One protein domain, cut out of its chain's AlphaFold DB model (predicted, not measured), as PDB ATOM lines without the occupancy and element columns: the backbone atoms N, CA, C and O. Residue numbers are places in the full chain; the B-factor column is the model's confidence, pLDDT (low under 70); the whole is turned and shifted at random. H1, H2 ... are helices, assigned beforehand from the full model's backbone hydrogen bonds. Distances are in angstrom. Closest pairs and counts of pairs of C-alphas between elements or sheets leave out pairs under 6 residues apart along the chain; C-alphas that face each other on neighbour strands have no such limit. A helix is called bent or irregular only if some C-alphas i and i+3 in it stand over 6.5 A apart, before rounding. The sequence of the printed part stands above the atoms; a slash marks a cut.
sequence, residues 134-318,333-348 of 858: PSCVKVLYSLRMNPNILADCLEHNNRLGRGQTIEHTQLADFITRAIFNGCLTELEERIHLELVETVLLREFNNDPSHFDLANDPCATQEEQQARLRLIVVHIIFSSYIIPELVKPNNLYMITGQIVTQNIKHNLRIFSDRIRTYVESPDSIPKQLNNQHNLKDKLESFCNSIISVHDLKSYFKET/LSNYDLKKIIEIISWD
ATOM      1  N   PRO A 134     126.641  48.299  76.776       58.81
ATOM      2  CA  PRO A 134     126.551  48.896  78.111       58.81
ATOM      3  C   PRO A 134     126.584  50.430  78.122       58.81
ATOM      4  O   PRO A 134     125.923  51.043  78.959       58.81
ATOM      5  N   SER A 135     127.311  51.066  77.200       68.12
ATOM      6  CA  SER A 135     127.499  52.524  77.200       68.12
ATOM      7  C   SER A 135     126.246  53.274  76.733       68.12
ATOM      8  O   SER A 135     125.815  54.224  77.388       68.12
ATOM      9  N   CYS A 136     125.577  52.801  75.676       69.50
ATOM     10  CA  CYS A 136     124.312  53.389  75.214       69.50
ATOM     11  C   CYS A 136     123.183  53.187  76.233       69.50
ATOM     12  O   CYS A 136     122.415  54.111  76.501       69.50
ATOM     13  N   VAL A 137     123.114  52.003  76.851       74.38
ATOM     14  CA  VAL A 137     122.129  51.701  77.901       74.38
ATOM     15  C   VAL A 137     122.319  52.618  79.111       74.38
ATOM     16  O   VAL A 137     121.336  53.142  79.627       74.38
ATOM     17  N   LYS A 138     123.564  52.894  79.525       78.56
ATOM     18  CA  LYS A 138     123.862  53.852  80.606       78.56
ATOM     19  C   LYS A 138     123.417  55.278  80.274       78.56
ATOM     20  O   LYS A 138     122.863  55.954  81.142       78.56
ATOM     21  N   VAL A 139     123.631  55.739  79.041       79.81
ATOM     22  CA  VAL A 139     123.179  57.070  78.595       79.81
ATOM     23  C   VAL A 139     121.655  57.147  78.606       79.81
ATOM     24  O   VAL A 139     121.093  58.071  79.186       79.81
ATOM     25  N   LEU A 140     120.977  56.148  78.043       82.44
ATOM     26  CA  LEU A 140     119.514  56.074  78.030       82.44
ATOM     27  C   LEU A 140     118.925  56.011  79.436       82.44
ATOM     28  O   LEU A 140     117.956  56.702  79.735       82.44
ATOM     29  N   TYR A 141     119.541  55.229  80.315       84.56
ATOM     30  CA  TYR A 141     119.176  55.179  81.721       84.56
ATOM     31  C   TYR A 141     119.341  56.546  82.393       84.56
ATOM     32  O   TYR A 141     118.461  56.985  83.127       84.56
ATOM     33  N   SER A 142     120.434  57.253  82.099       82.00
ATOM     34  CA  SER A 142     120.680  58.595  82.630       82.00
ATOM     35  C   SER A 142     119.656  59.612  82.125       82.00
ATOM     36  O   SER A 142     119.228  60.456  82.906       82.00
ATOM     37  N   LEU A 143     119.229  59.507  80.862       84.56
ATOM     38  CA  LEU A 143     118.170  60.339  80.283       84.56
ATOM     39  C   LEU A 143     116.804  60.047  80.897       84.56
ATOM     40  O   LEU A 143     116.050  60.981  81.147       84.56
ATOM     41  N   ARG A 144     116.497  58.769  81.156       86.62
ATOM     42  CA  ARG A 144     115.281  58.366  81.869       86.62
ATOM     43  C   ARG A 144     115.296  58.951  83.277       86.62
ATOM     44  O   ARG A 144     114.431  59.737  83.617       86.62
ATOM     45  N   MET A 145     116.310  58.622  84.072       85.62
ATOM     46  CA  MET A 145     116.342  58.946  85.503       85.62
ATOM     47  C   MET A 145     116.551  60.431  85.818       85.62
ATOM     48  O   MET A 145     116.347  60.838  86.958       85.62
ATOM     49  N   ASN A 146     116.971  61.244  84.845       87.75
ATOM     50  CA  ASN A 146     117.185  62.675  85.038       87.75
ATOM     51  C   ASN A 146     116.322  63.476  84.053       87.75
ATOM     52  O   ASN A 146     116.832  63.899  83.008       87.75
ATOM     53  N   PRO A 147     115.049  63.757  84.393       86.81
ATOM     54  CA  PRO A 147     114.130  64.486  83.514       86.81
ATOM     55  C   PRO A 147     114.679  65.852  83.081       86.81
ATOM     56  O   PRO A 147     114.435  66.292  81.961       86.81
ATOM     57  N   ASN A 148     115.504  66.486  83.920       87.75
ATOM     58  CA  ASN A 148     116.176  67.744  83.602       87.75
ATOM     59  C   ASN A 148     117.048  67.674  82.345       87.75
ATOM     60  O   ASN A 148     117.013  68.610  81.560       87.75
ATOM     61  N   ILE A 149     117.794  66.584  82.133       85.44
ATOM     62  CA  ILE A 149     118.695  66.464  80.976       85.44
ATOM     63  C   ILE A 149     117.875  66.427  79.689       85.44
ATOM     64  O   ILE A 149     118.191  67.108  78.718       85.44
ATOM     65  N   LEU A 150     116.799  65.640  79.681       85.94
ATOM     66  CA  LEU A 150     115.945  65.530  78.509       85.94
ATOM     67  C   LEU A 150     115.140  66.817  78.280       85.94
ATOM     68  O   LEU A 150     115.002  67.240  77.135       85.94
ATOM     69  N   ALA A 151     114.676  67.474  79.346       87.88
ATOM     70  CA  ALA A 151     114.042  68.785  79.260       87.88
ATOM     71  C   ALA A 151     115.005  69.854  78.712       87.88
ATOM     72  O   ALA A 151     114.611  70.592  77.815       87.88
ATOM     73  N   ASP A 152     116.271  69.877  79.157       84.50
ATOM     74  CA  ASP A 152     117.323  70.742  78.598       84.50
ATOM     75  C   ASP A 152     117.462  70.489  77.093       84.50
ATOM     76  O   ASP A 152     117.384  71.424  76.299       84.50
ATOM     77  N   CYS A 153     117.604  69.227  76.673       79.81
ATOM     78  CA  CYS A 153     117.725  68.880  75.257       79.81
ATOM     79  C   CYS A 153     116.508  69.324  74.431       79.81
ATOM     80  O   CYS A 153     116.659  69.732  73.279       79.81
ATOM     81  N   LEU A 154     115.298  69.233  74.981       80.94
ATOM     82  CA  LEU A 154     114.093  69.701  74.297       80.94
ATOM     83  C   LEU A 154     114.059  71.229  74.197       80.94
ATOM     84  O   LEU A 154     113.677  71.768  73.157       80.94
ATOM     85  N   GLU A 155     114.473  71.919  75.257       80.56
ATOM     86  CA  GLU A 155     114.474  73.377  75.352       80.56
ATOM     87  C   GLU A 155     115.440  74.001  74.347       80.56
ATOM     88  O   GLU A 155     115.036  74.817  73.522       80.56
ATOM     89  N   HIS A 156     116.692  73.541  74.350       73.25
ATOM     90  CA  HIS A 156     117.759  74.091  73.509       73.25
ATOM     91  C   HIS A 156     117.479  73.911  72.012       73.25
ATOM     92  O   HIS A 156     117.848  74.746  71.190       73.25
ATOM     93  N   ASN A 157     116.760  72.850  71.644       64.69
ATOM     94  CA  ASN A 157     116.393  72.583  70.258       64.69
ATOM     95  C   ASN A 157     115.166  73.384  69.773       64.69
ATOM     96  O   ASN A 157     114.652  73.082  68.692       64.69
ATOM     97  N   ASN A 158     114.648  74.342  70.557       68.56
ATOM     98  CA  ASN A 158     113.346  74.988  70.326       68.56
ATOM     99  C   ASN A 158     112.223  73.958  70.099       68.56
ATOM    100  O   ASN A 158     111.288  74.184  69.330       68.56
ATOM    101  N   ARG A 159     112.361  72.775  70.711       67.00
ATOM    102  CA  ARG A 159     111.382  71.684  70.636       67.00
ATOM    103  C   ARG A 159     110.366  71.766  71.769       67.00
ATOM    104  O   ARG A 159     109.322  71.125  71.655       67.00
ATOM    105  N   LEU A 160     110.661  72.572  72.791       63.66
ATOM    106  CA  LEU A 160     109.684  73.143  73.714       63.66
ATOM    107  C   LEU A 160     109.002  74.349  73.062       63.66
ATOM    108  O   LEU A 160     109.659  75.149  72.397       63.66
ATOM    109  N   GLY A 161     107.694  74.478  73.253       57.50
ATOM    110  CA  GLY A 161     106.904  75.582  72.713       57.50
ATOM    111  C   GLY A 161     105.898  75.208  71.618       57.50
ATOM    112  O   GLY A 161     106.025  74.233  70.875       57.50
ATOM    113  N   ARG A 162     104.853  76.039  71.517       53.72
ATOM    114  CA  ARG A 162     103.604  75.796  70.767       53.72
ATOM    115  C   ARG A 162     103.678  76.046  69.262       53.72
ATOM    116  O   ARG A 162     102.659  76.352  68.635       53.72
ATOM    117  N   GLY A 163     104.838  75.857  68.641       53.38
ATOM    118  CA  GLY A 163     104.847  75.599  67.210       53.38
ATOM    119  C   GLY A 163     104.145  74.264  66.995       53.38
ATOM    120  O   GLY A 163     104.791  73.236  67.075       53.38
ATOM    121  N   GLN A 164     102.825  74.233  66.776       49.75
ATOM    122  CA  GLN A 164     102.073  73.011  66.448       49.75
ATOM    123  C   GLN A 164     102.456  72.498  65.049       49.75
ATOM    124  O   GLN A 164     101.611  72.280  64.179       49.75
ATOM    125  N   THR A 165     103.747  72.335  64.779       56.03
ATOM    126  CA  THR A 165     104.175  71.498  63.681       56.03
ATOM    127  C   THR A 165     103.931  70.059  64.124       56.03
ATOM    128  O   THR A 165     104.135  69.684  65.281       56.03
ATOM    129  N   ILE A 166     103.458  69.243  63.186       57.62
ATOM    130  CA  ILE A 166     103.218  67.802  63.360       57.62
ATOM    131  C   ILE A 166     104.447  67.096  63.981       57.62
ATOM    132  O   ILE A 166     104.319  66.059  64.628       57.62
ATOM    133  N   GLU A 167     105.633  67.686  63.828       60.91
ATOM    134  CA  GLU A 167     106.917  67.182  64.301       60.91
ATOM    135  C   GLU A 167     107.052  67.203  65.838       60.91
ATOM    136  O   GLU A 167     107.631  66.268  66.393       60.91
ATOM    137  N   HIS A 168     106.464  68.176  66.554       62.16
ATOM    138  CA  HIS A 168     106.544  68.219  68.028       62.16
ATOM    139  C   HIS A 168     105.697  67.122  68.682       62.16
ATOM    140  O   HIS A 168     106.156  66.449  69.605       62.16
ATOM    141  N   THR A 169     104.490  66.864  68.168       63.94
ATOM    142  CA  THR A 169     103.634  65.772  68.663       63.94
ATOM    143  C   THR A 169     104.267  64.405  68.395       63.94
ATOM    144  O   THR A 169     104.232  63.527  69.254       63.94
ATOM    145  N   GLN A 170     104.917  64.233  67.238       75.12
ATOM    146  CA  GLN A 170     105.663  63.011  66.916       75.12
ATOM    147  C   GLN A 170     106.880  62.802  67.820       75.12
ATOM    148  O   GLN A 170     107.247  61.660  68.089       75.12
ATOM    149  N   LEU A 171     107.523  63.879  68.274       77.94
ATOM    150  CA  LEU A 171     108.645  63.797  69.200       77.94
ATOM    151  C   LEU A 171     108.195  63.402  70.609       77.94
ATOM    152  O   LEU A 171     108.823  62.535  71.208       77.94
ATOM    153  N   ALA A 172     107.118  63.999  71.118       74.06
ATOM    154  CA  ALA A 172     106.564  63.646  72.425       74.06
ATOM    155  C   ALA A 172     106.093  62.181  72.460       74.06
ATOM    156  O   ALA A 172     106.447  61.434  73.374       74.06
ATOM    157  N   ASP A 173     105.380  61.737  71.419       78.38
ATOM    158  CA  ASP A 173     104.983  60.334  71.254       78.38
ATOM    159  C   ASP A 173     106.207  59.408  71.164       78.38
ATOM    160  O   ASP A 173     106.284  58.380  71.837       78.38
ATOM    161  N   PHE A 174     107.222  59.805  70.394       85.50
ATOM    162  CA  PHE A 174     108.471  59.061  70.294       85.50
ATOM    163  C   PHE A 174     109.192  58.938  71.641       85.50
ATOM    164  O   PHE A 174     109.616  57.845  71.996       85.50
ATOM    165  N   ILE A 175     109.315  60.022  72.408       84.94
ATOM    166  CA  ILE A 175     109.937  60.004  73.738       84.94
ATOM    167  C   ILE A 175     109.158  59.076  74.668       84.94
ATOM    168  O   ILE A 175     109.753  58.216  75.313       84.94
ATOM    169  N   THR A 176     107.832  59.185  74.688       83.56
ATOM    170  CA  THR A 176     106.973  58.347  75.532       83.56
ATOM    171  C   THR A 176     107.137  56.865  75.187       83.56
ATOM    172  O   THR A 176     107.384  56.044  76.068       83.56
ATOM    173  N   ARG A 177     107.088  56.509  73.897       86.69
ATOM    174  CA  ARG A 177     107.201  55.112  73.449       86.69
ATOM    175  C   ARG A 177     108.616  54.550  73.552       86.69
ATOM    176  O   ARG A 177     108.784  53.448  74.054       86.69
ATOM    177  N   ALA A 178     109.626  55.279  73.091       86.31
ATOM    178  CA  ALA A 178     111.001  54.788  73.011       86.31
ATOM    179  C   ALA A 178     111.754  54.969  74.338       86.31
ATOM    180  O   ALA A 178     112.377  54.041  74.857       86.31
ATOM    181  N   ILE A 179     111.689  56.168  74.924       88.12
ATOM    182  CA  ILE A 179     112.413  56.475  76.161       88.12
ATOM    183  C   ILE A 179     111.642  55.997  77.383       88.12
ATOM    184  O   ILE A 179     112.298  55.645  78.339       88.12
ATOM    185  N   PHE A 180     110.316  55.892  77.382       90.50
ATOM    186  CA  PHE A 180     109.577  55.413  78.564       90.50
ATOM    187  C   PHE A 180     108.823  54.103  78.325       90.50
ATOM    188  O   PHE A 180     107.963  53.748  79.119       90.50
ATOM    189  N   ASN A 181     109.147  53.368  77.252       87.44
ATOM    190  CA  ASN A 181     108.497  52.106  76.866       87.44
ATOM    191  C   ASN A 181     106.959  52.205  76.751       87.44
ATOM    192  O   ASN A 181     106.279  51.191  76.823       87.44
ATOM    193  N   GLY A 182     106.386  53.400  76.576       87.62
ATOM    194  CA  GLY A 182     104.936  53.600  76.622       87.62
ATOM    195  C   GLY A 182     104.346  53.550  78.035       87.62
ATOM    196  O   GLY A 182     103.154  53.301  78.171       87.62
ATOM    197  N   CYS A 183     105.166  53.784  79.064       90.88
ATOM    198  CA  CYS A 183     104.786  53.778  80.478       90.88
ATOM    199  C   CYS A 183     104.160  52.443  80.923       90.88
ATOM    200  O   CYS A 183     103.133  52.419  81.592       90.88
ATOM    201  N   LEU A 184     104.769  51.315  80.533       85.50
ATOM    202  CA  LEU A 184     104.262  49.970  80.854       85.50
ATOM    203  C   LEU A 184     104.362  49.624  82.344       85.50
ATOM    204  O   LEU A 184     103.694  48.703  82.810       85.50
ATOM    205  N   THR A 185     105.222  50.329  83.077       85.62
ATOM    206  CA  THR A 185     105.409  50.163  84.518       85.62
ATOM    207  C   THR A 185     105.136  51.469  85.257       85.62
ATOM    208  O   THR A 185     105.377  52.553  84.730       85.62
ATOM    209  N   GLU A 186     104.710  51.362  86.516       86.38
ATOM    210  CA  GLU A 186     104.469  52.512  87.399       86.38
ATOM    211  C   GLU A 186     105.710  53.409  87.543       86.38
ATOM    212  O   GLU A 186     105.609  54.633  87.583       86.38
ATOM    213  N   LEU A 187     106.907  52.809  87.564       84.25
ATOM    214  CA  LEU A 187     108.164  53.554  87.566       84.25
ATOM    215  C   LEU A 187     108.312  54.412  86.309       84.25
ATOM    216  O   LEU A 187     108.675  55.583  86.396       84.25
ATOM    217  N   GLU A 188     108.100  53.815  85.137       88.06
ATOM    218  CA  GLU A 188     108.249  54.515  83.864       88.06
ATOM    219  C   GLU A 188     107.210  55.625  83.727       88.06
ATOM    220  O   GLU A 188     107.570  56.721  83.303       88.06
ATOM    221  N   GLU A 189     105.970  55.374  84.155       90.38
ATOM    222  CA  GLU A 189     104.913  56.384  84.227       90.38
ATOM    223  C   GLU A 189     105.310  57.538  85.150       90.38
ATOM    224  O   GLU A 189     105.255  58.700  84.751       90.38
ATOM    225  N   ARG A 190     105.789  57.235  86.360       89.00
ATOM    226  CA  ARG A 190     106.233  58.250  87.314       89.00
ATOM    227  C   ARG A 190     107.335  59.132  86.740       89.00
ATOM    228  O   ARG A 190     107.220  60.352  86.788       89.00
ATOM    229  N   ILE A 191     108.402  58.531  86.217       88.62
ATOM    230  CA  ILE A 191     109.538  59.284  85.670       88.62
ATOM    231  C   ILE A 191     109.092  60.101  84.448       88.62
ATOM    232  O   ILE A 191     109.520  61.241  84.267       88.62
ATOM    233  N   HIS A 192     108.209  59.544  83.617       92.44
ATOM    234  CA  HIS A 192     107.636  60.267  82.491       92.44
ATOM    235  C   HIS A 192     106.822  61.486  82.951       92.44
ATOM    236  O   HIS A 192     106.985  62.572  82.398       92.44
ATOM    237  N   LEU A 193     106.005  61.352  83.998       92.69
ATOM    238  CA  LEU A 193     105.259  62.472  84.576       92.69
ATOM    239  C   LEU A 193     106.179  63.516  85.228       92.69
ATOM    240  O   LEU A 193     105.932  64.709  85.071       92.69
ATOM    241  N   GLU A 194     107.272  63.099  85.877       91.69
ATOM    242  CA  GLU A 194     108.306  64.013  86.391       91.69
ATOM    243  C   GLU A 194     108.972  64.812  85.245       91.69
ATOM    244  O   GLU A 194     109.263  66.004  85.392       91.69
ATOM    245  N   LEU A 195     109.171  64.198  84.069       92.44
ATOM    246  CA  LEU A 195     109.621  64.904  82.862       92.44
ATOM    247  C   LEU A 195     108.582  65.909  82.365       92.44
ATOM    248  O   LEU A 195     108.950  67.047  82.074       92.44
ATOM    249  N   VAL A 196     107.313  65.508  82.259       90.62
ATOM    250  CA  VAL A 196     106.224  66.394  81.815       90.62
ATOM    251  C   VAL A 196     106.107  67.605  82.742       90.62
ATOM    252  O   VAL A 196     106.060  68.732  82.256       90.62
ATOM    253  N   GLU A 197     106.144  67.397  84.061       90.12
ATOM    254  CA  GLU A 197     106.158  68.476  85.054       90.12
ATOM    255  C   GLU A 197     107.357  69.411  84.842       90.12
ATOM    256  O   GLU A 197     107.191  70.627  84.742       90.12
ATOM    257  N   THR A 198     108.562  68.852  84.699       90.75
ATOM    258  CA  THR A 198     109.795  69.629  84.484       90.75
ATOM    259  C   THR A 198     109.722  70.478  83.213       90.75
ATOM    260  O   THR A 198     110.116  71.646  83.219       90.75
ATOM    261  N   VAL A 199     109.214  69.903  82.121       87.56
ATOM    262  CA  VAL A 199     109.043  70.592  80.839       87.56
ATOM    263  C   VAL A 199     108.021  71.720  80.956       87.56
ATOM    264  O   VAL A 199     108.322  72.843  80.559       87.56
ATOM    265  N   LEU A 200     106.853  71.460  81.548       84.50
ATOM    266  CA  LEU A 200     105.811  72.474  81.722       84.50
ATOM    267  C   LEU A 200     106.283  73.632  82.605       84.50
ATOM    268  O   LEU A 200     106.025  74.788  82.280       84.50
ATOM    269  N   LEU A 201     107.015  73.343  83.686       85.62
ATOM    270  CA  LEU A 201     107.600  74.377  84.542       85.62
ATOM    271  C   LEU A 201     108.594  75.257  83.777       85.62
ATOM    272  O   LEU A 201     108.616  76.470  83.975       85.62
ATOM    273  N   ARG A 202     109.408  74.676  82.889       86.25
ATOM    274  CA  ARG A 202     110.346  75.435  82.046       86.25
ATOM    275  C   ARG A 202     109.627  76.283  81.009       86.25
ATOM    276  O   ARG A 202     109.928  77.465  80.901       86.25
ATOM    277  N   GLU A 203     108.647  75.720  80.303       80.75
ATOM    278  CA  GLU A 203     107.828  76.481  79.352       80.75
ATOM    279  C   GLU A 203     107.121  77.653  80.039       80.75
ATOM    280  O   GLU A 203     107.126  78.770  79.522       80.75
ATOM    281  N   PHE A 204     106.581  77.421  81.237       79.06
ATOM    282  CA  PHE A 204     105.930  78.454  82.033       79.06
ATOM    283  C   PHE A 204     106.898  79.555  82.489       79.06
ATOM    284  O   PHE A 204     106.561  80.734  82.436       79.06
ATOM    285  N   ASN A 205     108.109  79.186  82.917       81.31
ATOM    286  CA  ASN A 205     109.118  80.147  83.366       81.31
ATOM    287  C   ASN A 205     109.721  80.964  82.213       81.31
ATOM    288  O   ASN A 205     110.069  82.127  82.416       81.31
ATOM    289  N   ASN A 206     109.850  80.368  81.025       79.94
ATOM    290  CA  ASN A 206     110.459  81.013  79.863       79.94
ATOM    291  C   ASN A 206     109.513  81.994  79.164       79.94
ATOM    292  O   ASN A 206     109.969  83.025  78.673       79.94
ATOM    293  N   ASP A 207     108.210  81.700  79.133       73.06
ATOM    294  CA  ASP A 207     107.202  82.601  78.572       73.06
ATOM    295  C   ASP A 207     105.930  82.651  79.443       73.06
ATOM    296  O   ASP A 207     104.882  82.094  79.090       73.06
ATOM    297  N   PRO A 208     105.982  83.354  80.591       66.69
ATOM    298  CA  PRO A 208     104.827  83.497  81.476       66.69
ATOM    299  C   PRO A 208     103.691  84.306  80.831       66.69
ATOM    300  O   PRO A 208     102.537  84.198  81.255       66.69
ATOM    301  N   SER A 209     104.000  85.107  79.801       66.31
ATOM    302  CA  SER A 209     103.014  85.892  79.055       66.31
ATOM    303  C   SER A 209     102.119  85.010  78.186       66.31
ATOM    304  O   SER A 209     100.931  85.283  78.051       66.31
ATOM    305  N   HIS A 210     102.645  83.886  77.693       63.72
ATOM    306  CA  HIS A 210     101.902  82.955  76.847       63.72
ATOM    307  C   HIS A 210     100.680  82.346  77.549       63.72
ATOM    308  O   HIS A 210      99.677  82.015  76.909       63.72
ATOM    309  N   PHE A 211     100.739  82.161  78.861       60.66
ATOM    310  CA  PHE A 211      99.617  81.591  79.594       60.66
ATOM    311  C   PHE A 211      98.603  82.645  80.071       60.66
ATOM    312  O   PHE A 211      97.675  82.268  80.782       60.66
ATOM    313  N   ASP A 212      98.784  83.937  79.742       57.31
ATOM    314  CA  ASP A 212      98.046  85.066  80.352       57.31
ATOM    315  C   ASP A 212      97.997  84.970  81.896       57.31
ATOM    316  O   ASP A 212      97.111  85.482  82.583       57.31
ATOM    317  N   LEU A 213      98.982  84.269  82.461       54.47
ATOM    318  CA  LEU A 213      99.114  83.959  83.880       54.47
ATOM    319  C   LEU A 213     100.230  84.757  84.526       54.47
ATOM    320  O   LEU A 213     100.374  84.646  85.742       54.47
ATOM    321  N   ALA A 214     100.990  85.539  83.742       45.78
ATOM    322  CA  ALA A 214     102.052  86.398  84.239       45.78
ATOM    323  C   ALA A 214     101.563  87.080  85.512       45.78
ATOM    324  O   ALA A 214     100.546  87.778  85.501       45.78
ATOM    325  N   ASN A 215     102.247  86.715  86.599       52.31
ATOM    326  CA  ASN A 215     101.934  87.037  87.975       52.31
ATOM    327  C   ASN A 215     101.642  88.529  88.074       52.31
ATOM    328  O   ASN A 215     102.570  89.319  88.228       52.31
ATOM    329  N   ASP A 216     100.377  88.918  87.976       58.94
ATOM    330  CA  ASP A 216      99.966  90.139  88.622       58.94
ATOM    331  C   ASP A 216      99.897  89.742  90.094       58.94
ATOM    332  O   ASP A 216      98.997  88.985  90.471       58.94
ATOM    333  N   PRO A 217     100.870  90.134  90.937       61.88
ATOM    334  CA  PRO A 217     100.791  89.854  92.365       61.88
ATOM    335  C   PRO A 217      99.536  90.487  92.992       61.88
ATOM    336  O   PRO A 217      99.215  90.165  94.133       61.88
ATOM    337  N   CYS A 218      98.827  91.359  92.259       66.44
ATOM    338  CA  CYS A 218      97.537  91.915  92.638       66.44
ATOM    339  C   CYS A 218      96.327  91.080  92.185       66.44
ATOM    340  O   CYS A 218      95.210  91.441  92.557       66.44
ATOM    341  N   ALA A 219      96.503  89.999  91.413       72.25
ATOM    342  CA  ALA A 219      95.385  89.164  90.983       72.25
ATOM    343  C   ALA A 219      94.696  88.544  92.203       72.25
ATOM    344  O   ALA A 219      95.325  87.891  93.041       72.25
ATOM    345  N   THR A 220      93.390  88.748  92.292       81.19
ATOM    346  CA  THR A 220      92.567  88.176  93.354       81.19
ATOM    347  C   THR A 220      92.576  86.646  93.272       81.19
ATOM    348  O   THR A 220      92.785  86.051  92.211       81.19
ATOM    349  N   GLN A 221      92.326  85.975  94.398       73.56
ATOM    350  CA  GLN A 221      92.224  84.511  94.440       73.56
ATOM    351  C   GLN A 221      91.164  83.982  93.450       73.56
ATOM    352  O   GLN A 221      91.360  82.931  92.840       73.56
ATOM    353  N   GLU A 222      90.085  84.741  93.232       75.62
ATOM    354  CA  GLU A 222      89.045  84.439  92.240       75.62
ATOM    355  C   GLU A 222      89.570  84.517  90.801       75.62
ATOM    356  O   GLU A 222      89.296  83.625  89.997       75.62
ATOM    357  N   GLU A 223      90.380  85.524  90.467       77.00
ATOM    358  CA  GLU A 223      91.004  85.640  89.142       77.00
ATOM    359  C   GLU A 223      92.002  84.508  88.885       77.00
ATOM    360  O   GLU A 223      92.024  83.943  87.792       77.00
ATOM    361  N   GLN A 224      92.791  84.118  89.889       69.88
ATOM    362  CA  GLN A 224      93.696  82.969  89.778       69.88
ATOM    363  C   GLN A 224      92.923  81.665  89.543       69.88
ATOM    364  O   GLN A 224      93.289  80.875  88.670       69.88
ATOM    365  N   GLN A 225      91.816  81.460  90.259       73.25
ATOM    366  CA  GLN A 225      90.953  80.293  90.083       73.25
ATOM    367  C   GLN A 225      90.259  80.292  88.709       73.25
ATOM    368  O   GLN A 225      90.186  79.248  88.057       73.25
ATOM    369  N   ALA A 226      89.821  81.454  88.216       77.50
ATOM    370  CA  ALA A 226      89.260  81.604  86.874       77.50
ATOM    371  C   ALA A 226      90.292  81.304  85.771       77.50
ATOM    372  O   ALA A 226      89.965  80.653  84.776       77.50
ATOM    373  N   ARG A 227      91.556  81.703  85.954       76.25
ATOM    374  CA  ARG A 227      92.637  81.373  85.012       76.25
ATOM    375  C   ARG A 227      92.986  79.884  85.033       76.25
ATOM    376  O   ARG A 227      93.070  79.272  83.971       76.25
ATOM    377  N   LEU A 228      93.116  79.271  86.214       73.69
ATOM    378  CA  LEU A 228      93.324  77.818  86.343       73.69
ATOM    379  C   LEU A 228      92.200  77.031  85.668       73.69
ATOM    380  O   LEU A 228      92.456  76.054  84.964       73.69
ATOM    381  N   ARG A 229      90.958  77.499  85.817       75.81
ATOM    382  CA  ARG A 229      89.813  76.939  85.108       75.81
ATOM    383  C   ARG A 229      90.033  76.978  83.601       75.81
ATOM    384  O   ARG A 229      89.926  75.927  82.981       75.81
ATOM    385  N   LEU A 230      90.370  78.132  83.019       79.81
ATOM    386  CA  LEU A 230      90.620  78.262  81.575       79.81
ATOM    387  C   LEU A 230      91.709  77.301  81.076       79.81
ATOM    388  O   LEU A 230      91.553  76.709  80.009       79.81
ATOM    389  N   ILE A 231      92.767  77.063  81.856       78.31
ATOM    390  CA  ILE A 231      93.788  76.058  81.516       78.31
ATOM    391  C   ILE A 231      93.174  74.656  81.458       78.31
ATOM    392  O   ILE A 231      93.363  73.945  80.470       78.31
ATOM    393  N   VAL A 232      92.409  74.267  82.483       76.50
ATOM    394  CA  VAL A 232      91.705  72.975  82.515       76.50
ATOM    395  C   VAL A 232      90.764  72.850  81.317       76.50
ATOM    396  O   VAL A 232      90.740  71.807  80.665       76.50
ATOM    397  N   VAL A 233      90.043  73.918  80.964       80.25
ATOM    398  CA  VAL A 233      89.194  73.962  79.766       80.25
ATOM    399  C   VAL A 233      90.012  73.698  78.503       80.25
ATOM    400  O   VAL A 233      89.671  72.818  77.710       80.25
ATOM    401  N   HIS A 234      91.112  74.419  78.305       81.88
ATOM    402  CA  HIS A 234      91.897  74.302  77.082       81.88
ATOM    403  C   HIS A 234      92.606  72.949  76.949       81.88
ATOM    404  O   HIS A 234      92.624  72.375  75.856       81.88
ATOM    405  N   ILE A 235      93.155  72.415  78.041       82.31
ATOM    406  CA  ILE A 235      93.883  71.143  78.026       82.31
ATOM    407  C   ILE A 235      92.897  69.974  77.961       82.31
ATOM    408  O   ILE A 235      92.946  69.172  77.030       82.31
ATOM    409  N   ILE A 236      91.957  69.890  78.903       84.94
ATOM    410  CA  ILE A 236      91.083  68.721  79.030       84.94
ATOM    411  C   ILE A 236      89.963  68.761  77.993       84.94
ATOM    412  O   ILE A 236      89.749  67.786  77.280       84.94
ATOM    413  N   PHE A 237      89.252  69.878  77.843       84.19
ATOM    414  CA  PHE A 237      88.125  69.914  76.910       84.19
ATOM    415  C   PHE A 237      88.576  70.171  75.479       84.19
ATOM    416  O   PHE A 237      88.245  69.393  74.588       84.19
ATOM    417  N   SER A 238      89.338  71.235  75.242       83.81
ATOM    418  CA  SER A 238      89.680  71.633  73.872       83.81
ATOM    419  C   SER A 238      90.737  70.746  73.222       83.81
ATOM    420  O   SER A 238      90.640  70.523  72.015       83.81
ATOM    421  N   SER A 239      91.695  70.218  73.990       82.88
ATOM    422  CA  SER A 239      92.786  69.403  73.438       82.88
ATOM    423  C   SER A 239      92.562  67.897  73.572       82.88
ATOM    424  O   SER A 239      93.045  67.163  72.717       82.88
ATOM    425  N   TYR A 240      91.820  67.438  74.587       84.50
ATOM    426  CA  TYR A 240      91.558  66.010  74.794       84.50
ATOM    427  C   TYR A 240      90.129  65.613  74.397       84.50
ATOM    428  O   TYR A 240      89.952  64.905  73.418       84.50
ATOM    429  N   ILE A 241      89.081  66.111  75.059       85.94
ATOM    430  CA  ILE A 241      87.703  65.610  74.854       85.94
ATOM    431  C   ILE A 241      87.111  65.987  73.480       85.94
ATOM    432  O   ILE A 241      86.507  65.153  72.806       85.94
ATOM    433  N   ILE A 242      87.229  67.247  73.050       87.75
ATOM    434  CA  ILE A 242      86.562  67.740  71.831       87.75
ATOM    435  C   ILE A 242      87.084  67.068  70.551       87.75
ATOM    436  O   ILE A 242      86.250  66.671  69.731       87.75
ATOM    437  N   PRO A 243      88.404  66.916  70.334       86.06
ATOM    438  CA  PRO A 243      88.915  66.191  69.173       86.06
ATOM    439  C   PRO A 243      88.323  64.784  69.047       86.06
ATOM    440  O   PRO A 243      87.961  64.388  67.935       86.06
ATOM    441  N   GLU A 244      88.124  64.099  70.175       84.19
ATOM    442  CA  GLU A 244      87.529  62.762  70.216       84.19
ATOM    443  C   GLU A 244      86.046  62.754  69.868       84.19
ATOM    444  O   GLU A 244      85.587  61.904  69.105       84.19
ATOM    445  N   LEU A 245      85.295  63.759  70.318       84.12
ATOM    446  CA  LEU A 245      83.897  63.922  69.919       84.12
ATOM    447  C   LEU A 245      83.757  64.242  68.425       84.12
ATOM    448  O   LEU A 245      82.849  63.740  67.766       84.12
ATOM    449  N   VAL A 246      84.648  65.062  67.862       84.56
ATOM    450  CA  VAL A 246      84.590  65.457  66.443       84.56
ATOM    451  C   VAL A 246      85.063  64.327  65.521       84.56
ATOM    452  O   VAL A 246      84.599  64.219  64.379       84.56
ATOM    453  N   LYS A 247      85.987  63.481  65.989       82.69
ATOM    454  CA  LYS A 247      86.558  62.357  65.234       82.69
ATOM    455  C   LYS A 247      86.417  61.036  66.006       82.69
ATOM    456  O   LYS A 247      87.420  60.368  66.243       82.69
ATOM    457  N   PRO A 248      85.186  60.576  66.277       74.31
ATOM    458  CA  PRO A 248      84.935  59.409  67.133       74.31
ATOM    459  C   PRO A 248      85.544  58.100  66.602       74.31
ATOM    460  O   PRO A 248      85.755  57.155  67.356       74.31
ATOM    461  N   ASN A 249      85.859  58.046  65.303       71.44
ATOM    462  CA  ASN A 249      86.488  56.888  64.668       71.44
ATOM    463  C   ASN A 249      87.989  56.754  64.986       71.44
ATOM    464  O   ASN A 249      88.562  55.712  64.684       71.44
ATOM    465  N   ASN A 250      88.641  57.791  65.521       68.50
ATOM    466  CA  ASN A 250      90.095  57.804  65.680       68.50
ATOM    467  C   ASN A 250      90.594  57.025  66.902       68.50
ATOM    468  O   ASN A 250      91.763  56.649  66.913       68.50
ATOM    469  N   LEU A 251      89.755  56.787  67.913       52.47
ATOM    470  CA  LEU A 251      90.258  56.407  69.240       52.47
ATOM    471  C   LEU A 251      89.437  55.317  69.932       52.47
ATOM    472  O   LEU A 251      89.321  55.283  71.149       52.47
ATOM    473  N   TYR A 252      88.868  54.394  69.155       58.44
ATOM    474  CA  TYR A 252      88.127  53.233  69.671       58.44
ATOM    475  C   TYR A 252      86.927  53.569  70.591       58.44
ATOM    476  O   TYR A 252      86.302  52.649  71.114       58.44
ATOM    477  N   MET A 253      86.544  54.845  70.766       58.66
ATOM    478  CA  MET A 253      85.398  55.229  71.608       58.66
ATOM    479  C   MET A 253      84.085  54.630  71.098       58.66
ATOM    480  O   MET A 253      83.238  54.223  71.886       58.66
ATOM    481  N   ILE A 254      83.926  54.553  69.774       64.12
ATOM    482  CA  ILE A 254      82.803  53.879  69.121       64.12
ATOM    483  C   ILE A 254      83.393  52.826  68.181       64.12
ATOM    484  O   ILE A 254      83.615  53.072  66.995       64.12
ATOM    485  N   THR A 255      83.717  51.649  68.716       56.16
ATOM    486  CA  THR A 255      84.138  50.514  67.884       56.16
ATOM    487  C   THR A 255      82.933  49.899  67.168       56.16
ATOM    488  O   THR A 255      81.868  49.707  67.746       56.16
ATOM    489  N   GLY A 256      83.086  49.593  65.875       59.16
ATOM    490  CA  GLY A 256      82.129  48.775  65.119       59.16
ATOM    491  C   GLY A 256      80.939  49.494  64.470       59.16
ATOM    492  O   GLY A 256      80.212  48.850  63.717       59.16
ATOM    493  N   GLN A 257      80.740  50.803  64.675       63.66
ATOM    494  CA  GLN A 257      79.675  51.559  63.998       63.66
ATOM    495  C   GLN A 257      80.237  52.607  63.033       63.66
ATOM    496  O   GLN A 257      81.070  53.438  63.391       63.66
ATOM    497  N   ILE A 258      79.752  52.591  61.789       70.44
ATOM    498  CA  ILE A 258      80.082  53.617  60.798       70.44
ATOM    499  C   ILE A 258      79.358  54.905  61.198       70.44
ATOM    500  O   ILE A 258      78.154  55.051  60.984       70.44
ATOM    501  N   VAL A 259      80.094  55.856  61.771       78.81
ATOM    502  CA  VAL A 259      79.554  57.177  62.111       78.81
ATOM    503  C   VAL A 259      79.183  57.920  60.824       78.81
ATOM    504  O   VAL A 259      80.054  58.330  60.045       78.81
ATOM    505  N   THR A 260      77.878  58.083  60.594       83.75
ATOM    506  CA  THR A 260      77.330  58.791  59.427       83.75
ATOM    507  C   THR A 260      77.705  60.275  59.452       83.75
ATOM    508  O   THR A 260      78.012  60.842  60.503       83.75
ATOM    509  N   GLN A 261      77.667  60.945  58.295       83.94
ATOM    510  CA  GLN A 261      77.992  62.378  58.209       83.94
ATOM    511  C   GLN A 261      77.075  63.246  59.086       83.94
ATOM    512  O   GLN A 261      77.540  64.216  59.678       83.94
ATOM    513  N   ASN A 262      75.806  62.856  59.243       87.50
ATOM    514  CA  ASN A 262      74.863  63.554  60.118       87.50
ATOM    515  C   ASN A 262      75.278  63.454  61.590       87.50
ATOM    516  O   ASN A 262      75.269  64.458  62.298       87.50
ATOM    517  N   ILE A 263      75.712  62.272  62.041       85.12
ATOM    518  CA  ILE A 263      76.210  62.099  63.412       85.12
ATOM    519  C   ILE A 263      77.484  62.929  63.614       85.12
ATOM    520  O   ILE A 263      77.595  63.623  64.619       85.12
ATOM    521  N   LYS A 264      78.407  62.952  62.640       85.50
ATOM    522  CA  LYS A 264      79.608  63.809  62.707       85.50
ATOM    523  C   LYS A 264      79.261  65.294  62.811       85.50
ATOM    524  O   LYS A 264      79.885  66.014  63.586       85.50
ATOM    525  N   HIS A 265      78.275  65.758  62.045       89.00
ATOM    526  CA  HIS A 265      77.810  67.142  62.102       89.00
ATOM    527  C   HIS A 265      77.202  67.478  63.471       89.00
ATOM    528  O   HIS A 265      77.585  68.480  64.077       89.00
ATOM    529  N   ASN A 266      76.342  66.606  64.003       89.88
ATOM    530  CA  ASN A 266      75.728  66.787  65.319       89.88
ATOM    531  C   ASN A 266      76.764  66.772  66.449       89.88
ATOM    532  O   ASN A 266      76.701  67.616  67.338       89.88
ATOM    533  N   LEU A 267      77.745  65.866  66.395       88.81
ATOM    534  CA  LEU A 267      78.838  65.815  67.367       88.81
ATOM    535  C   LEU A 267      79.717  67.064  67.309       88.81
ATOM    536  O   LEU A 267      80.150  67.541  68.353       88.81
ATOM    537  N   ARG A 268      79.927  67.644  66.120       89.81
ATOM    538  CA  ARG A 268      80.626  68.927  65.989       89.81
ATOM    539  C   ARG A 268      79.844  70.056  66.662       89.81
ATOM    540  O   ARG A 268      80.403  70.718  67.528       89.81
ATOM    541  N   ILE A 269      78.553  70.211  66.348       92.12
ATOM    542  CA  ILE A 269      77.694  71.222  66.995       92.12
ATOM    543  C   ILE A 269      77.693  71.033  68.516       92.12
ATOM    544  O   ILE A 269      77.798  71.999  69.270       92.12
ATOM    545  N   PHE A 270      77.584  69.789  68.976       91.44
ATOM    546  CA  PHE A 270      77.620  69.457  70.394       91.44
ATOM    547  C   PHE A 270      78.965  69.817  71.035       91.44
ATOM    548  O   PHE A 270      78.982  70.435  72.096       91.44
ATOM    549  N   SER A 271      80.080  69.503  70.374       89.94
ATOM    550  CA  SER A 271      81.422  69.839  70.855       89.94
ATOM    551  C   SER A 271      81.661  71.348  70.933       89.94
ATOM    552  O   SER A 271      82.252  71.813  71.905       89.94
ATOM    553  N   ASP A 272      81.137  72.113  69.969       89.25
ATOM    554  CA  ASP A 272      81.236  73.571  69.964       89.25
ATOM    555  C   ASP A 272      80.427  74.160  71.129       89.25
ATOM    556  O   ASP A 272      80.930  75.008  71.860       89.25
ATOM    557  N   ARG A 273      79.219  73.637  71.387       91.31
ATOM    558  CA  ARG A 273      78.405  74.044  72.545       91.31
ATOM    559  C   ARG A 273      79.058  73.693  73.879       91.31
ATOM    560  O   ARG A 273      79.063  74.535  74.772       91.31
ATOM    561  N   ILE A 274      79.623  72.489  74.020       89.06
ATOM    562  CA  ILE A 274      80.378  72.107  75.225       89.06
ATOM    563  C   ILE A 274      81.538  73.072  75.432       89.06
ATOM    564  O   ILE A 274      81.709  73.563  76.544       89.06
ATOM    565  N   ARG A 275      82.300  73.380  74.376       87.69
ATOM    566  CA  ARG A 275      83.402  74.342  74.461       87.69
ATOM    567  C   ARG A 275      82.913  75.673  75.021       87.69
ATOM    568  O   ARG A 275      83.443  76.128  76.028       87.69
ATOM    569  N   THR A 276      81.858  76.237  74.434       89.50
ATOM    570  CA  THR A 276      81.299  77.523  74.869       89.50
ATOM    571  C   THR A 276      80.803  77.478  76.316       89.50
ATOM    572  O   THR A 276      81.064  78.407  77.074       89.50
ATOM    573  N   TYR A 277      80.140  76.398  76.743       90.44
ATOM    574  CA  TYR A 277      79.650  76.261  78.122       90.44
ATOM    575  C   TYR A 277      80.771  76.112  79.144       90.44
ATOM    576  O   TYR A 277      80.642  76.576  80.275       90.44
ATOM    577  N   VAL A 278      81.865  75.460  78.769       86.56
ATOM    578  CA  VAL A 278      82.993  75.240  79.668       86.56
ATOM    579  C   VAL A 278      83.872  76.497  79.754       86.56
ATOM    580  O   VAL A 278      84.281  76.861  80.857       86.56
ATOM    581  N   GLU A 279      84.095  77.195  78.632       85.75
ATOM    582  CA  GLU A 279      84.804  78.487  78.573       85.75
ATOM    583  C   GLU A 279      84.003  79.616  79.232       85.75
ATOM    584  O   GLU A 279      84.559  80.462  79.924       85.75
ATOM    585  N   SER A 280      82.687  79.639  79.023       89.31
ATOM    586  CA  SER A 280      81.778  80.679  79.505       89.31
ATOM    587  C   SER A 280      80.518  80.037  80.097       89.31
ATOM    588  O   SER A 280      79.498  79.943  79.415       89.31
ATOM    589  N   PRO A 281      80.529  79.615  81.370       90.06
ATOM    590  CA  PRO A 281      79.389  78.951  82.018       90.06
ATOM    591  C   PRO A 281      78.116  79.796  82.044       90.06
ATOM    592  O   PRO A 281      77.011  79.262  82.075       90.06
ATOM    593  N   ASP A 282      78.255  81.119  81.982       91.38
ATOM    594  CA  ASP A 282      77.124  82.044  81.890       91.38
ATOM    595  C   ASP A 282      76.414  82.000  80.527       91.38
ATOM    596  O   ASP A 282      75.274  82.444  80.408       91.38
ATOM    597  N   SER A 283      77.049  81.417  79.504       94.75
ATOM    598  CA  SER A 283      76.434  81.171  78.193       94.75
ATOM    599  C   SER A 283      75.469  79.979  78.191       94.75
ATOM    600  O   SER A 283      74.752  79.767  77.209       94.75
ATOM    601  N   ILE A 284      75.428  79.193  79.274       94.75
ATOM    602  CA  ILE A 284      74.496  78.073  79.405       94.75
ATOM    603  C   ILE A 284      73.066  78.634  79.441       94.75
ATOM    604  O   ILE A 284      72.750  79.466  80.297       94.75
ATOM    605  N   PRO A 285      72.155  78.174  78.561       97.19
ATOM    606  CA  PRO A 285      70.773  78.631  78.565       97.19
ATOM    607  C   PRO A 285      70.126  78.460  79.943       97.19
ATOM    608  O   PRO A 285      70.160  77.369  80.516       97.19
ATOM    609  N   LYS A 286      69.478  79.516  80.457       96.38
ATOM    610  CA  LYS A 286      68.867  79.526  81.803       96.38
ATOM    611  C   LYS A 286      67.942  78.331  82.045       96.38
ATOM    612  O   LYS A 286      67.976  77.752  83.120       96.38
ATOM    613  N   GLN A 287      67.152  77.938  81.044       96.31
ATOM    614  CA  GLN A 287      66.267  76.769  81.127       96.31
ATOM    615  C   GLN A 287      67.050  75.479  81.407       96.31
ATOM    616  O   GLN A 287      66.719  74.749  82.337       96.31
ATOM    617  N   LEU A 288      68.122  75.243  80.646       94.50
ATOM    618  CA  LEU A 288      68.967  74.059  80.775       94.50
ATOM    619  C   LEU A 288      69.722  74.054  82.111       94.50
ATOM    620  O   LEU A 288      69.812  73.021  82.776       94.50
ATOM    621  N   ASN A 289      70.222  75.220  82.535       96.81
ATOM    622  CA  ASN A 289      70.882  75.350  83.827       96.81
ATOM    623  C   ASN A 289      69.909  75.090  84.986       96.81
ATOM    624  O   ASN A 289      70.227  74.312  85.875       96.81
ATOM    625  N   ASN A 290      68.707  75.669  84.945       95.25
ATOM    626  CA  ASN A 290      67.700  75.487  85.992       95.25
ATOM    627  C   ASN A 290      67.229  74.027  86.105       95.25
ATOM    628  O   ASN A 290      66.909  73.575  87.198       95.25
ATOM    629  N   GLN A 291      67.191  73.287  84.991       97.00
ATOM    630  CA  GLN A 291      66.778  71.880  84.979       97.00
ATOM    631  C   GLN A 291      67.850  70.922  85.509       97.00
ATOM    632  O   GLN A 291      67.521  69.937  86.167       97.00
ATOM    633  N   HIS A 292      69.127  71.173  85.209       94.50
ATOM    634  CA  HIS A 292      70.188  70.179  85.431       94.50
ATOM    635  C   HIS A 292      71.322  70.637  86.341       94.50
ATOM    636  O   HIS A 292      72.211  69.830  86.646       94.50
ATOM    637  N   ASN A 293      71.286  71.897  86.767       95.31
ATOM    638  CA  ASN A 293      72.322  72.574  87.528       95.31
ATOM    639  C   ASN A 293      73.718  72.427  86.897       95.31
ATOM    640  O   ASN A 293      74.668  71.951  87.519       95.31
ATOM    641  N   LEU A 294      73.814  72.729  85.596       92.19
ATOM    642  CA  LEU A 294      75.027  72.475  84.815       92.19
ATOM    643  C   LEU A 294      76.189  73.372  85.230       92.19
ATOM    644  O   LEU A 294      77.323  72.901  85.229       92.19
ATOM    645  N   LYS A 295      75.922  74.631  85.593       92.31
ATOM    646  CA  LYS A 295      76.958  75.577  86.017       92.31
ATOM    647  C   LYS A 295      77.701  75.056  87.251       92.31
ATOM    648  O   LYS A 295      78.919  74.904  87.185       92.31
ATOM    649  N   ASP A 296      76.970  74.671  88.295       91.56
ATOM    650  CA  ASP A 296      77.552  74.148  89.537       91.56
ATOM    651  C   ASP A 296      78.267  72.808  89.314       91.56
ATOM    652  O   ASP A 296      79.327  72.555  89.882       91.56
ATOM    653  N   LYS A 297      77.729  71.939  88.446       91.12
ATOM    654  CA  LYS A 297      78.383  70.669  88.092       91.12
ATOM    655  C   LYS A 297      79.692  70.878  87.343       91.12
ATOM    656  O   LYS A 297      80.667  70.194  87.641       91.12
ATOM    657  N   LEU A 298      79.723  71.803  86.384       87.31
ATOM    658  CA  LEU A 298      80.946  72.151  85.662       87.31
ATOM    659  C   LEU A 298      81.982  72.760  86.605       87.31
ATOM    660  O   LEU A 298      83.159  72.435  86.506       87.31
ATOM    661  N   GLU A 299      81.551  73.603  87.539       85.69
ATOM    662  CA  GLU A 299      82.430  74.174  88.554       85.69
ATOM    663  C   GLU A 299      82.988  73.104  89.500       85.69
ATOM    664  O   GLU A 299      84.202  73.015  89.683       85.69
ATOM    665  N   SER A 300      82.135  72.217  90.014       88.56
ATOM    666  CA  SER A 300      82.556  71.072  90.824       88.56
ATOM    667  C   SER A 300      83.523  70.160  90.067       88.56
ATOM    668  O   SER A 300      84.487  69.675  90.656       88.56
ATOM    669  N   PHE A 301      83.287  69.929  88.774       85.75
ATOM    670  CA  PHE A 301      84.165  69.130  87.924       85.75
ATOM    671  C   PHE A 301      85.542  69.787  87.769       85.75
ATOM    672  O   PHE A 301      86.555  69.143  88.038       85.75
ATOM    673  N   CYS A 302      85.592  71.078  87.425       83.44
ATOM    674  CA  CYS A 302      86.847  71.825  87.334       83.44
ATOM    675  C   CYS A 302      87.615  71.810  88.664       83.44
ATOM    676  O   CYS A 302      88.811  71.526  88.667       83.44
ATOM    677  N   ASN A 303      86.933  72.029  89.791       84.50
ATOM    678  CA  ASN A 303      87.553  71.988  91.116       84.50
ATOM    679  C   ASN A 303      88.107  70.590  91.447       84.50
ATOM    680  O   ASN A 303      89.197  70.477  92.007       84.50
ATOM    681  N   SER A 304      87.407  69.519  91.051       86.12
ATOM    682  CA  SER A 304      87.881  68.144  91.261       86.12
ATOM    683  C   SER A 304      89.122  67.796  90.433       86.12
ATOM    684  O   SER A 304      90.008  67.118  90.941       86.12
ATOM    685  N   ILE A 305      89.233  68.308  89.198       83.19
ATOM    686  CA  ILE A 305      90.413  68.099  88.341       83.19
ATOM    687  C   ILE A 305      91.641  68.825  88.890       83.19
ATOM    688  O   ILE A 305      92.758  68.350  88.727       83.19
ATOM    689  N   ILE A 306      91.451  69.981  89.521       81.12
ATOM    690  CA  ILE A 306      92.560  70.742  90.110       81.12
ATOM    691  C   ILE A 306      93.047  70.068  91.402       81.12
ATOM    692  O   ILE A 306      94.233  70.106  91.717       81.12
ATOM    693  N   SER A 307      92.147  69.415  92.136       82.00
ATOM    694  CA  SER A 307      92.433  68.745  93.407       82.00
ATOM    695  C   SER A 307      93.053  67.348  93.221       82.00
ATOM    696  O   SER A 307      92.531  66.356  93.735       82.00
ATOM    697  N   VAL A 308      94.175  67.258  92.504       82.00
ATOM    698  CA  VAL A 308      94.926  66.004  92.310       82.00
ATOM    699  C   VAL A 308      96.120  65.949  93.266       82.00
ATOM    700  O   VAL A 308      96.720  66.966  93.608       82.00
ATOM    701  N   HIS A 309      96.446  64.746  93.739       85.56
ATOM    702  CA  HIS A 309      97.619  64.505  94.576       85.56
ATOM    703  C   HIS A 309      98.918  64.862  93.837       85.56
ATOM    704  O   HIS A 309      99.025  64.649  92.632       85.56
ATOM    705  N   ASP A 310      99.928  65.361  94.558       85.19
ATOM    706  CA  ASP A 310     101.261  65.531  93.972       85.19
ATOM    707  C   ASP A 310     101.836  64.169  93.547       85.19
ATOM    708  O   ASP A 310     101.471  63.127  94.101       85.19
ATOM    709  N   LEU A 311     102.757  64.162  92.576       85.94
ATOM    710  CA  LEU A 311     103.332  62.917  92.043       85.94
ATOM    711  C   LEU A 311     103.901  62.029  93.159       85.94
ATOM    712  O   LEU A 311     103.717  60.813  93.160       85.94
ATOM    713  N   LYS A 312     104.529  62.638  94.172       84.69
ATOM    714  CA  LYS A 312     105.061  61.912  95.332       84.69
ATOM    715  C   LYS A 312     103.968  61.234  96.148       84.69
ATOM    716  O   LYS A 312     104.194  60.125  96.618       84.69
ATOM    717  N   SER A 313     102.817  61.880  96.340       87.44
ATOM    718  CA  SER A 313     101.685  61.272  97.038       87.44
ATOM    719  C   SER A 313     100.949  60.244  96.206       87.44
ATOM    720  O   SER A 313     100.439  59.289  96.780       87.44
ATOM    721  N   TYR A 314     100.886  60.431  94.890       86.06
ATOM    722  CA  TYR A 314     100.223  59.497  93.991       86.06
ATOM    723  C   TYR A 314     100.924  58.127  93.986       86.06
ATOM    724  O   TYR A 314     100.263  57.103  94.102       86.06
ATOM    725  N   PHE A 315     102.261  58.106  93.995       86.00
ATOM    726  CA  PHE A 315     103.072  56.877  93.987       86.00
ATOM    727  C   PHE A 315     103.564  56.433  95.393       86.00
ATOM    728  O   PHE A 315     104.640  55.846  95.530       86.00
ATOM    729  N   LYS A 316     102.822  56.758  96.470       70.25
ATOM    730  CA  LYS A 316     103.276  56.692  97.884       70.25
ATOM    731  C   LYS A 316     103.652  55.304  98.431       70.25
ATOM    732  O   LYS A 316     104.343  55.253  99.448       70.25
ATOM    733  N   GLU A 317     103.220  54.199  97.820       57.22
ATOM    734  CA  GLU A 317     103.267  52.871  98.466       57.22
ATOM    735  C   GLU A 317     104.221  51.855  97.820       57.22
ATOM    736  O   GLU A 317     104.643  50.899  98.471       57.22
ATOM    737  N   THR A 318     104.648  52.071  96.583       54.06
ATOM    738  CA  THR A 318     105.251  51.009  95.754       54.06
ATOM    739  C   THR A 318     106.767  51.133  95.606       54.06
ATOM    740  O   THR A 318     107.427  50.221  95.111       54.06
ATOM    741  N   LEU A 333     114.273  49.083  72.908       81.12
ATOM    742  CA  LEU A 333     114.604  50.084  71.894       81.12
ATOM    743  C   LEU A 333     115.071  49.415  70.606       81.12
ATOM    744  O   LEU A 333     115.943  48.547  70.628       81.12
ATOM    745  N   SER A 334     114.521  49.843  69.470       82.50
ATOM    746  CA  SER A 334     115.069  49.456  68.172       82.50
ATOM    747  C   SER A 334     116.335  50.263  67.857       82.50
ATOM    748  O   SER A 334     116.526  51.372  68.357       82.50
ATOM    749  N   ASN A 335     117.185  49.754  66.960       77.50
ATOM    750  CA  ASN A 335     118.350  50.511  66.475       77.50
ATOM    751  C   ASN A 335     117.947  51.831  65.794       77.50
ATOM    752  O   ASN A 335     118.703  52.800  65.827       77.50
ATOM    753  N   TYR A 336     116.755  51.879  65.189       83.25
ATOM    754  CA  TYR A 336     116.208  53.100  64.603       83.25
ATOM    755  C   TYR A 336     115.877  54.134  65.685       83.25
ATOM    756  O   TYR A 336     116.279  55.292  65.568       83.25
ATOM    757  N   ASP A 337     115.213  53.710  66.762       83.56
ATOM    758  CA  ASP A 337     114.883  54.593  67.881       83.56
ATOM    759  C   ASP A 337     116.152  55.068  68.589       83.56
ATOM    760  O   ASP A 337     116.291  56.255  68.872       83.56
ATOM    761  N   LEU A 338     117.127  54.177  68.797       80.81
ATOM    762  CA  LEU A 338     118.423  54.539  69.365       80.81
ATOM    763  C   LEU A 338     119.128  55.603  68.516       80.81
ATOM    764  O   LEU A 338     119.573  56.616  69.051       80.81
ATOM    765  N   LYS A 339     119.181  55.415  67.192       80.50
ATOM    766  CA  LYS A 339     119.752  56.402  66.267       80.50
ATOM    767  C   LYS A 339     119.032  57.746  66.375       80.50
ATOM    768  O   LYS A 339     119.688  58.773  66.495       80.50
ATOM    769  N   LYS A 340     117.698  57.742  66.393       80.81
ATOM    770  CA  LYS A 340     116.892  58.964  66.499       80.81
ATOM    771  C   LYS A 340     117.084  59.671  67.846       80.81
ATOM    772  O   LYS A 340     117.159  60.893  67.880       80.81
ATOM    773  N   ILE A 341     117.223  58.927  68.946       81.62
ATOM    774  CA  ILE A 341     117.574  59.480  70.265       81.62
ATOM    775  C   ILE A 341     118.959  60.131  70.212       81.62
ATOM    776  O   ILE A 341     119.112  61.271  70.643       81.62
ATOM    777  N   ILE A 342     119.951  59.449  69.632       81.12
ATOM    778  CA  ILE A 342     121.302  59.998  69.460       81.12
ATOM    779  C   ILE A 342     121.264  61.266  68.599       81.12
ATOM    780  O   ILE A 342     121.920  62.242  68.945       81.12
ATOM    781  N   GLU A 343     120.482  61.304  67.520       79.44
ATOM    782  CA  GLU A 343     120.298  62.500  66.684       79.44
ATOM    783  C   GLU A 343     119.695  63.670  67.474       79.44
ATOM    784  O   GLU A 343     120.199  64.787  67.382       79.44
ATOM    785  N   ILE A 344     118.671  63.415  68.298       74.56
ATOM    786  CA  ILE A 344     118.043  64.431  69.160       74.56
ATOM    787  C   ILE A 344     119.056  65.010  70.160       74.56
ATOM    788  O   ILE A 344     119.075  66.219  70.378       74.56
ATOM    789  N   ILE A 345     119.909  64.163  70.741       74.69
ATOM    790  CA  ILE A 345     120.917  64.576  71.731       74.69
ATOM    791  C   ILE A 345     122.114  65.272  71.064       74.69
ATOM    792  O   ILE A 345     122.670  66.220  71.608       74.69
ATOM    793  N   SER A 346     122.544  64.797  69.892       70.06
ATOM    794  CA  SER A 346     123.760  65.267  69.211       70.06
ATOM    795  C   SER A 346     123.567  66.535  68.380       70.06
ATOM    796  O   SER A 346     124.561  67.165  68.013       70.06
ATOM    797  N   TRP A 347     122.323  66.936  68.102       61.97
ATOM    798  CA  TRP A 347     122.012  68.126  67.305       61.97
ATOM    799  C   TRP A 347     122.647  69.410  67.854       61.97
ATOM    800  O   TRP A 347     123.186  70.203  67.077       61.97
ATOM    801  N   ASP A 348     122.698  69.555  69.177       50.88
ATOM    802  CA  ASP A 348     123.228  70.751  69.843       50.88
ATOM    803  C   ASP A 348     124.770  70.807  69.831       50.88
ATOM    804  O   ASP A 348     125.391  71.861  69.708       50.88
TER     805      ASP A 348
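What this domain is: This is residues 134 to 318 and 333 to 348 of the 858 residues of the protein "VPS9 domain-containing protein" of Polysphondylium pallidum (strain ATCC 26659 / Pp 5 / PN500) (UniProt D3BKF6). Two helical lobes stand side by side with few contacts between them: in one, H4 and H2 pack together with H1, H3 and H10 loosely gathered round them; in the other, a long hairpin of H5 and H6 is crossed by H8, with H7 beyond it at the far end. Two links join the lobes, residues 207 to 220 and residues 307 to 310, the second leading to short H9, which packs on H4. The printed part has 201 residues with ten named helices, H1 to H10 in order, and no named strand; its class is all helix. It is loose, with a radius of gyration of the C-alphas of 20.5 A, and spans 66 by 52 by 38 A.

Where its parts are: Find C-alpha 134 at (126.551, 48.896, 78.111); there H1 begins and runs to residue 145. H2 follows at residues 147 to 156 and H3 at 166 to 179. H4, residues 186 to 206, is 30.1 A long. Look next for C-alpha 221 at (92.224, 84.511, 94.440), where H5 begins; it runs 34.7 A to residue 246, with a kink of 35 degrees near residue 238, and is irregular, but only just: C-alphas 239 and 242 are 6.6 A apart. H6, residues 261 to 279, covers 26.8 A. H7 is residues 286 to 292, H8 294 to 306, H9 311 to 314 and H10 335 to 346, ending at (123.760, 65.267, 69.211).

How they stand to each other: Start at the hub, H4. Its residues 191 to 199 touch H2 at a steep tilt of 40 degrees, the same way, closest at the C-alphas of Pro 147 and Leu 195, 4.6 A. H1 only just touches H4, with 3 pairs of C-alphas within 8 A, the closest Met 145 and Ile 191 at 6.8 A. H3 is close to H4 but not clearly touching: the closest C-alphas, Thr 176 and His 192, are 7.2 A apart. H10 stands likewise to H2, with C-alphas 153 and 345 closest at 6.4 A. H9 only just touches H4, with 3 pairs within 8 A, Arg 190 and Leu 311 closest at 7.2 A between C-alphas. Now look at the hairpin: H5 and H6 touch at a shallow tilt of 7 degrees, opposite ways, closest at the C-alphas of Val 246 and Arg 268, 5.3 A. Residues 302 to 306 of H8 touch H5 about perpendicular, at 83 degrees, with C-alphas 229 and 302 closest at 6.3 A. H7 is close to H8 but not clearly touching, with C-alphas 289 and 295 closest at 6.5 A. Every O i to N i+4 pair is within hydrogen-bond range in H1, H2, H3, H4, H6, H7, H8 and H10; in H5 it is 18 of 22, and H9 is too short for such a pair.

The domain as a whole: The two C-alphas farthest apart, Pro 134 and Gln 287, are 66.5 A from each other. Residues 319 to 332 are not printed, and C-alphas 318 and 333 across the cut are 25.6 A apart. The links H4 to H5 and H5 to H6 are long; residues 217 to 222, of which 221 to 222 belong to H5, stand free. Mean pLDDT of the printed part is 79.8, and 40 residues are under 70, among them 157 to 169, 208 to 218 and 250 to 257.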